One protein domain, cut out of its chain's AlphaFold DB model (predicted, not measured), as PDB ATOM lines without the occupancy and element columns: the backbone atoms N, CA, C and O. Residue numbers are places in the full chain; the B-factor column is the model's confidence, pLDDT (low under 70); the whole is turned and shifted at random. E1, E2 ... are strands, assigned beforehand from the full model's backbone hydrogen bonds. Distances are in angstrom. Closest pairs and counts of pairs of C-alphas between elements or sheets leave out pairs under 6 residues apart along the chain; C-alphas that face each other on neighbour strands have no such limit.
ATOM      1  N   PRO A  75      39.710  33.118  18.633       86.56
ATOM      2  CA  PRO A  75      39.916  34.221  19.566       86.56
ATOM      3  C   PRO A  75      38.627  35.038  19.731       86.56
ATOM      4  O   PRO A  75      37.866  35.211  18.782       86.56
ATOM      5  N   CYS A  76      38.379  35.533  20.942       88.31
ATOM      6  CA  CYS A  76      37.199  36.310  21.295       88.31
ATOM      7  C   CYS A  76      37.526  37.418  22.302       88.31
ATOM      8  O   CYS A  76      37.712  37.197  23.505       88.31
ATOM      9  N   GLY A  77      37.537  38.638  21.776       81.88
ATOM     10  CA  GLY A  77      37.905  39.849  22.491       81.88
ATOM     11  C   GLY A  77      39.388  40.176  22.383       81.88
ATOM     12  O   GLY A  77      40.252  39.301  22.324       81.88
ATOM     13  N   ASN A  78      39.664  41.475  22.335       70.00
ATOM     14  CA  ASN A  78      41.003  42.029  22.227       70.00
ATOM     15  C   ASN A  78      41.055  43.324  23.038       70.00
ATOM     16  O   ASN A  78      40.914  44.421  22.499       70.00
ATOM     17  N   PHE A  79      41.187  43.185  24.355       69.62
ATOM     18  CA  PHE A  79      41.356  44.324  25.248       69.62
ATOM     19  C   PHE A  79      42.803  44.388  25.730       69.62
ATOM     20  O   PHE A  79      43.336  43.358  26.135       69.62
ATOM     21  N   PRO A  80      43.426  45.580  25.747       64.88
ATOM     22  CA  PRO A  80      44.821  45.739  26.162       64.88
ATOM     23  C   PRO A  80      45.084  45.277  27.605       64.88
ATOM     24  O   PRO A  80      46.201  44.872  27.911       64.88
ATOM     25  N   ASP A  81      44.049  45.265  28.454       65.62
ATOM     26  CA  ASP A  81      44.146  44.908  29.873       65.62
ATOM     27  C   ASP A  81      43.468  43.572  30.232       65.62
ATOM     28  O   ASP A  81      43.460  43.190  31.405       65.62
ATOM     29  N   GLN A  82      42.876  42.848  29.269       62.66
ATOM     30  CA  GLN A  82      42.249  41.548  29.538       62.66
ATOM     31  C   GLN A  82      42.885  40.414  28.747       62.66
ATOM     32  O   GLN A  82      43.289  40.555  27.596       62.66
ATOM     33  N   ILE A  83      42.932  39.248  29.388       64.56
ATOM     34  CA  ILE A  83      43.373  38.006  28.763       64.56
ATOM     35  C   ILE A  83      42.388  37.692  27.634       64.56
ATOM     36  O   ILE A  83      41.214  37.433  27.903       64.56
ATOM     37  N   ALA A  84      42.866  37.723  26.387       68.50
ATOM     38  CA  ALA A  84      42.080  37.328  25.224       68.50
ATOM     39  C   ALA A  84      41.465  35.947  25.481       68.50
ATOM     40  O   ALA A  84      42.170  34.978  25.779       68.50
ATOM     41  N   LYS A  85      40.136  35.864  25.416       83.00
ATOM     42  CA  LYS A  85      39.429  34.609  25.639       83.00
ATOM     43  C   LYS A  85      39.400  33.835  24.334       83.00
ATOM     44  O   LYS A  85      39.176  34.411  23.278       83.00
ATOM     45  N   THR A  86      39.570  32.527  24.406       88.44
ATOM     46  CA  THR A  86      39.438  31.657  23.236       88.44
ATOM     47  C   THR A  86      38.144  30.861  23.356       88.44
ATOM     48  O   THR A  86      37.937  30.150  24.344       88.44
ATOM     49  N   CYS A  87      37.264  30.983  22.366       91.31
ATOM     50  CA  CYS A  87      36.077  30.149  22.250       91.31
ATOM     51  C   CYS A  87      36.476  28.721  21.877       91.31
ATOM     52  O   CYS A  87      37.406  28.509  21.093       91.31
ATOM     53  N   GLN A  88      35.793  27.745  22.473       92.88
ATOM     54  CA  GLN A  88      36.048  26.328  22.220       92.88
ATOM     55  C   GLN A  88      35.522  25.910  20.838       92.88
ATOM     56  O   GLN A  88      34.767  26.646  20.206       92.88
ATOM     57  N   ALA A  89      35.890  24.712  20.381       91.31
ATOM     58  CA  ALA A  89      35.296  24.139  19.175       91.31
ATOM     59  C   ALA A  89      33.771  24.013  19.306       91.31
ATOM     60  O   ALA A  89      33.250  23.644  20.359       91.31
ATOM     61  N   GLY A  90      33.059  24.334  18.228       92.06
ATOM     62  CA  GLY A  90      31.604  24.463  18.223       92.06
ATOM     63  C   GLY A  90      31.094  25.781  18.805       92.06
ATOM     64  O   GLY A  90      29.893  25.895  19.049       92.06
ATOM     65  N   GLN A  91      31.975  26.756  19.051       94.94
ATOM     66  CA  GLN A  91      31.603  28.092  19.505       94.94
ATOM     67  C   GLN A  91      32.207  29.181  18.615       94.94
ATOM     68  O   GLN A  91      33.276  29.026  18.015       94.94
ATOM     69  N   TYR A  92      31.532  30.325  18.577       92.25
ATOM     70  CA  TYR A  92      32.007  31.537  17.919       92.25
ATOM     71  C   TYR A  92      31.917  32.732  18.868       92.25
ATOM     72  O   TYR A  92      31.140  32.731  19.825       92.25
ATOM     73  N   CYS A  93      32.730  33.753  18.609       92.88
ATOM     74  CA  CYS A  93      32.648  35.006  19.341       92.88
ATOM     75  C   CYS A  93      31.434  35.798  18.847       92.88
ATOM     76  O   CYS A  93      31.441  36.299  17.725       92.88
ATOM     77  N   GLN A  94      30.387  35.885  19.666       93.25
ATOM     78  CA  GLN A  94      29.225  36.720  19.364       93.25
ATOM     79  C   GLN A  94      29.552  38.198  19.577       93.25
ATOM     80  O   GLN A  94      29.103  39.049  18.815       93.25
ATOM     81  N   ASP A  95      30.315  38.492  20.630       87.06
ATOM     82  CA  ASP A  95      30.656  39.854  21.018       87.06
ATOM     83  C   ASP A  95      32.097  39.915  21.532       87.06
ATOM     84  O   ASP A  95      32.421  39.393  22.606       87.06
ATOM     85  N   GLU A  96      32.966  40.553  20.748       85.00
ATOM     86  CA  GLU A  96      34.368  40.784  21.101       85.00
ATOM     87  C   GLU A  96      34.505  41.753  22.282       85.00
ATOM     88  O   GLU A  96      35.429  41.620  23.081       85.00
ATOM     89  N   GLY A  97      33.561  42.684  22.435       84.62
ATOM     90  CA  GLY A  97      33.533  43.675  23.503       84.62
ATOM     91  C   GLY A  97      33.241  43.080  24.886       84.62
ATOM     92  O   GLY A  97      33.631  43.636  25.910       84.62
ATOM     93  N   PHE A  98      32.592  41.919  24.928       85.06
ATOM     94  CA  PHE A  98      32.298  41.200  26.173       85.06
ATOM     95  C   PHE A  98      32.957  39.818  26.247       85.06
ATOM     96  O   PHE A  98      32.673  39.055  27.173       85.06
ATOM     97  N   SER A  99      33.819  39.471  25.282       87.56
ATOM     98  CA  SER A  99      34.408  38.130  25.149       87.56
ATOM     99  C   SER A  99      33.352  37.019  25.284       87.56
ATOM    100  O   SER A  99      33.526  36.017  26.000       87.56
ATOM    101  N   LYS A 100      32.198  37.220  24.636       89.56
ATOM    102  CA  LYS A 100      31.043  36.328  24.746       89.56
ATOM    103  C   LYS A 100      31.090  35.271  23.645       89.56
ATOM    104  O   LYS A 100      30.887  35.572  22.474       89.56
ATOM    105  N   CYS A 101      31.348  34.029  24.051       93.12
ATOM    106  CA  CYS A 101      31.286  32.865  23.172       93.12
ATOM    107  C   CYS A 101      29.867  32.299  23.170       93.12
ATOM    108  O   CYS A 101      29.323  32.024  24.240       93.12
ATOM    109  N   GLU A 102      29.306  32.091  21.987       95.25
ATOM    110  CA  GLU A 102      28.013  31.438  21.790       95.25
ATOM    111  C   GLU A 102      28.184  30.114  21.053       95.25
ATOM    112  O   GLU A 102      29.175  29.892  20.352       95.25
ATOM    113  N   SER A 103      27.219  29.217  21.240       95.19
ATOM    114  CA  SER A 103      27.223  27.918  20.564       95.19
ATOM    115  C   SER A 103      26.872  28.090  19.090       95.19
ATOM    116  O   SER A 103      25.892  28.752  18.761       95.19
ATOM    117  N   GLY A 104      27.645  27.462  18.211       94.94
ATOM    118  CA  GLY A 104      27.455  27.530  16.768       94.94
ATOM    119  C   GLY A 104      28.755  27.797  16.023       94.94
ATOM    120  O   GLY A 104      29.855  27.714  16.570       94.94
ATOM    121  N   CYS A 105      28.626  28.110  14.742       95.69
ATOM    122  CA  CYS A 105      29.756  28.398  13.878       95.69
ATOM    123  C   CYS A 105      29.427  29.502  12.874       95.69
ATOM    124  O   CYS A 105      28.335  29.562  12.302       95.69
ATOM    125  N   LEU A 106      30.412  30.359  12.619       93.31
ATOM    126  CA  LEU A 106      30.386  31.311  11.511       93.31
ATOM    127  C   LEU A 106      31.154  30.763  10.305       93.31
ATOM    128  O   LEU A 106      30.885  31.160   9.172       93.31
ATOM    129  N   SER A 107      32.085  29.840  10.532       92.00
ATOM    130  CA  SER A 107      32.857  29.162   9.496       92.00
ATOM    131  C   SER A 107      33.359  27.800   9.986       92.00
ATOM    132  O   SER A 107      33.237  27.460  11.164       92.00
ATOM    133  N   ASN A 108      33.970  27.022   9.087       89.81
ATOM    134  CA  ASN A 108      34.600  25.742   9.431       89.81
ATOM    135  C   ASN A 108      35.732  25.885  10.459       89.81
ATOM    136  O   ASN A 108      36.042  24.924  11.152       89.81
ATOM    137  N   THR A 109      36.313  27.078  10.606       87.81
ATOM    138  CA  THR A 109      37.358  27.359  11.600       87.81
ATOM    139  C   THR A 109      36.834  27.291  13.036       87.81
ATOM    140  O   THR A 109      37.610  27.029  13.948       87.81
ATOM    141  N   ASN A 110      35.524  27.481  13.249       92.56
ATOM    142  CA  ASN A 110      34.879  27.289  14.554       92.56
ATOM    143  C   ASN A 110      34.636  25.808  14.889       92.56
ATOM    144  O   ASN A 110      34.242  25.498  16.008       92.56
ATOM    145  N   CYS A 111      34.821  24.890  13.939       91.75
ATOM    146  CA  CYS A 111      34.517  23.472  14.106       91.75
ATOM    147  C   CYS A 111      35.788  22.633  14.266       91.75
ATOM    148  O   CYS A 111      36.871  23.024  13.827       91.75
ATOM    149  N   THR A 112      35.664  21.455  14.883       89.00
ATOM    150  CA  THR A 112      36.779  20.497  14.917       89.00
ATOM    151  C   THR A 112      37.118  20.021  13.500       89.00
ATOM    152  O   THR A 112      36.309  20.135  12.579       89.00
ATOM    153  N   GLY A 113      38.309  19.445  13.298       81.12
ATOM    154  CA  GLY A 113      38.740  18.969  11.972       81.12
ATOM    155  C   GLY A 113      37.818  17.918  11.329       81.12
ATOM    156  O   GLY A 113      37.799  17.777  10.104       81.12
ATOM    157  N   GLU A 114      37.020  17.223  12.139       81.75
ATOM    158  CA  GLU A 114      36.052  16.192  11.735       81.75
ATOM    159  C   GLU A 114      34.645  16.752  11.484       81.75
ATOM    160  O   GLU A 114      33.728  16.017  11.119       81.75
ATOM    161  N   GLN A 115      34.454  18.054  11.675       90.38
ATOM    162  CA  GLN A 115      33.170  18.725  11.548       90.38
ATOM    163  C   GLN A 115      33.202  19.784  10.442       90.38
ATOM    164  O   GLN A 115      34.256  20.263  10.022       90.38
ATOM    165  N   THR A 116      32.025  20.130   9.936       92.12
ATOM    166  CA  THR A 116      31.805  21.214   8.980       92.12
ATOM    167  C   THR A 116      30.707  22.130   9.505       92.12
ATOM    168  O   THR A 116      29.770  21.681  10.168       92.12
ATOM    169  N   CYS A 117      30.833  23.422   9.240       94.06
ATOM    170  CA  CYS A 117      29.848  24.412   9.630       94.06
ATOM    171  C   CYS A 117      28.695  24.411   8.629       94.06
ATOM    172  O   CYS A 117      28.857  24.833   7.483       94.06
ATOM    173  N   VAL A 118      27.521  23.956   9.062       95.56
ATOM    174  CA  VAL A 118      26.310  23.931   8.235       95.56
ATOM    175  C   VAL A 118      25.404  25.082   8.648       95.56
ATOM    176  O   VAL A 118      24.965  25.148   9.798       95.56
ATOM    177  N   LYS A 119      25.127  25.989   7.708       95.12
ATOM    178  CA  LYS A 119      24.217  27.128   7.889       95.12
ATOM    179  C   LYS A 119      22.910  26.880   7.150       95.12
ATOM    180  O   LYS A 119      22.921  26.404   6.016       95.12
ATOM    181  N   GLU A 120      21.792  27.239   7.770       94.12
ATOM    182  CA  GLU A 120      20.503  27.258   7.079       94.12
ATOM    183  C   GLU A 120      20.439  28.422   6.082       94.12
ATOM    184  O   GLU A 120      21.093  29.456   6.255       94.12
ATOM    185  N   ALA A 121      19.623  28.274   5.037       93.75
ATOM    186  CA  ALA A 121      19.445  29.318   4.036       93.75
ATOM    187  C   ALA A 121      18.984  30.636   4.688       93.75
ATOM    188  O   ALA A 121      17.982  30.684   5.399       93.75
ATOM    189  N   GLY A 122      19.736  31.713   4.442       94.44
ATOM    190  CA  GLY A 122      19.460  33.037   5.005       94.44
ATOM    191  C   GLY A 122      19.933  33.250   6.449       94.44
ATOM    192  O   GLY A 122      19.634  34.297   7.023       94.44
ATOM    193  N   LYS A 123      20.664  32.304   7.054       96.19
ATOM    194  CA  LYS A 123      21.287  32.476   8.376       96.19
ATOM    195  C   LYS A 123      22.775  32.801   8.254       96.19
ATOM    196  O   LYS A 123      23.495  32.224   7.445       96.19
ATOM    197  N   ASN A 124      23.243  33.708   9.112       92.75
ATOM    198  CA  ASN A 124      24.666  34.058   9.214       92.75
ATOM    199  C   ASN A 124      25.449  33.087  10.110       92.75
ATOM    200  O   ASN A 124      26.677  33.016  10.026       92.75
ATOM    201  N   GLU A 125      24.730  32.306  10.910       95.19
ATOM    202  CA  GLU A 125      25.235  31.382  11.919       95.19
ATOM    203  C   GLU A 125      24.748  29.968  11.592       95.19
ATOM    204  O   GLU A 125      23.667  29.784  11.026       95.19
ATOM    205  N   GLY A 126      25.565  28.973  11.920       95.75
ATOM    206  CA  GLY A 126      25.271  27.565  11.698       95.75
ATOM    207  C   GLY A 126      25.623  26.702  12.899       95.75
ATOM    208  O   GLY A 126      26.002  27.198  13.961       95.75
ATOM    209  N   ALA A 127      25.542  25.391  12.704       96.56
ATOM    210  CA  ALA A 127      25.991  24.400  13.670       96.56
ATOM    211  C   ALA A 127      27.138  23.573  13.084       96.56
ATOM    212  O   ALA A 127      27.119  23.214  11.903       96.56
ATOM    213  N   CYS A 128      28.122  23.243  13.920       94.38
ATOM    214  CA  CYS A 128      29.130  22.258  13.554       94.38
ATOM    215  C   CYS A 128      28.472  20.881  13.504       94.38
ATOM    216  O   CYS A 128      28.032  20.352  14.524       94.38
ATOM    217  N   GLN A 129      28.396  20.310  12.310       94.00
ATOM    218  CA  GLN A 129      27.916  18.952  12.091       94.00
ATOM    219  C   GLN A 129      29.104  18.061  11.763       94.00
ATOM    220  O   GLN A 129      30.084  18.527  11.181       94.00
ATOM    221  N   ALA A 130      29.032  16.782  12.134       89.38
ATOM    222  CA  ALA A 130      30.018  15.813  11.670       89.38
ATOM    223  C   ALA A 130      30.093  15.881  10.142       89.38
ATOM    224  O   ALA A 130      29.059  15.945   9.471       89.38
ATOM    225  N   LYS A 131      31.309  15.891   9.591       84.75
ATOM    226  CA  LYS A 131      31.482  15.730   8.151       84.75
ATOM    227  C   LYS A 131      30.787  14.433   7.774       84.75
ATOM    228  O   LYS A 131      31.122  13.375   8.306       84.75
TER     229      LYS A 131
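AT A GLANCE: This is residues 75 to 131 of the 192 residues of an uncharacterized protein of Myxococcales bacterium (UniProt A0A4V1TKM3). With little regular structure, this is a flat run of loops with two small antiparallel hairpins, E2 with E3 and E4 with E5, set one after the other along its length; a loop and short E1 lie toward the E2 and E3 end. The printed part has 57 residues with five named strands, E1 to E5, and no named helix: all strand, though named elements hold only 22 residues. It is only just compact, close to loose, with a radius of gyration of the C-alphas of 12.0 A and spans of 38 by 25 by 12 A.

IN THESE COORDINATES: E1, residues 85 to 87, begins at C-alpha 85 (39.429, 34.609, 25.639) and is 6.5 A long. E2, residues 91 to 95, spans 11.9 A; E3, 100 to 103, 10.1 A; E4, 115 to 119, 12.8 A; E5, 126 to 130, 12.7 A, ending at C-alpha 130 (30.018, 15.813, 11.670).

HOW THE PARTS SIT: E1 pairs with no named strand; its residues 85 to 86 pair antiparallel with residues 75 to 76. Hairpin E2 and E3 has N 92 and O 102 within hydrogen-bond range, 3.0 A; hairpin E4 and E5 has N 116 and O 129, 2.8 A. E2 is apart from E4 and E5.

THE WHOLE: The farthest C-alphas, Asp 81 and Ala 121, are 39.0 A apart. The printed part has no cut. The link E3 to E4 is long, 11 residues. Residues 79 to 84 have pLDDT under 70.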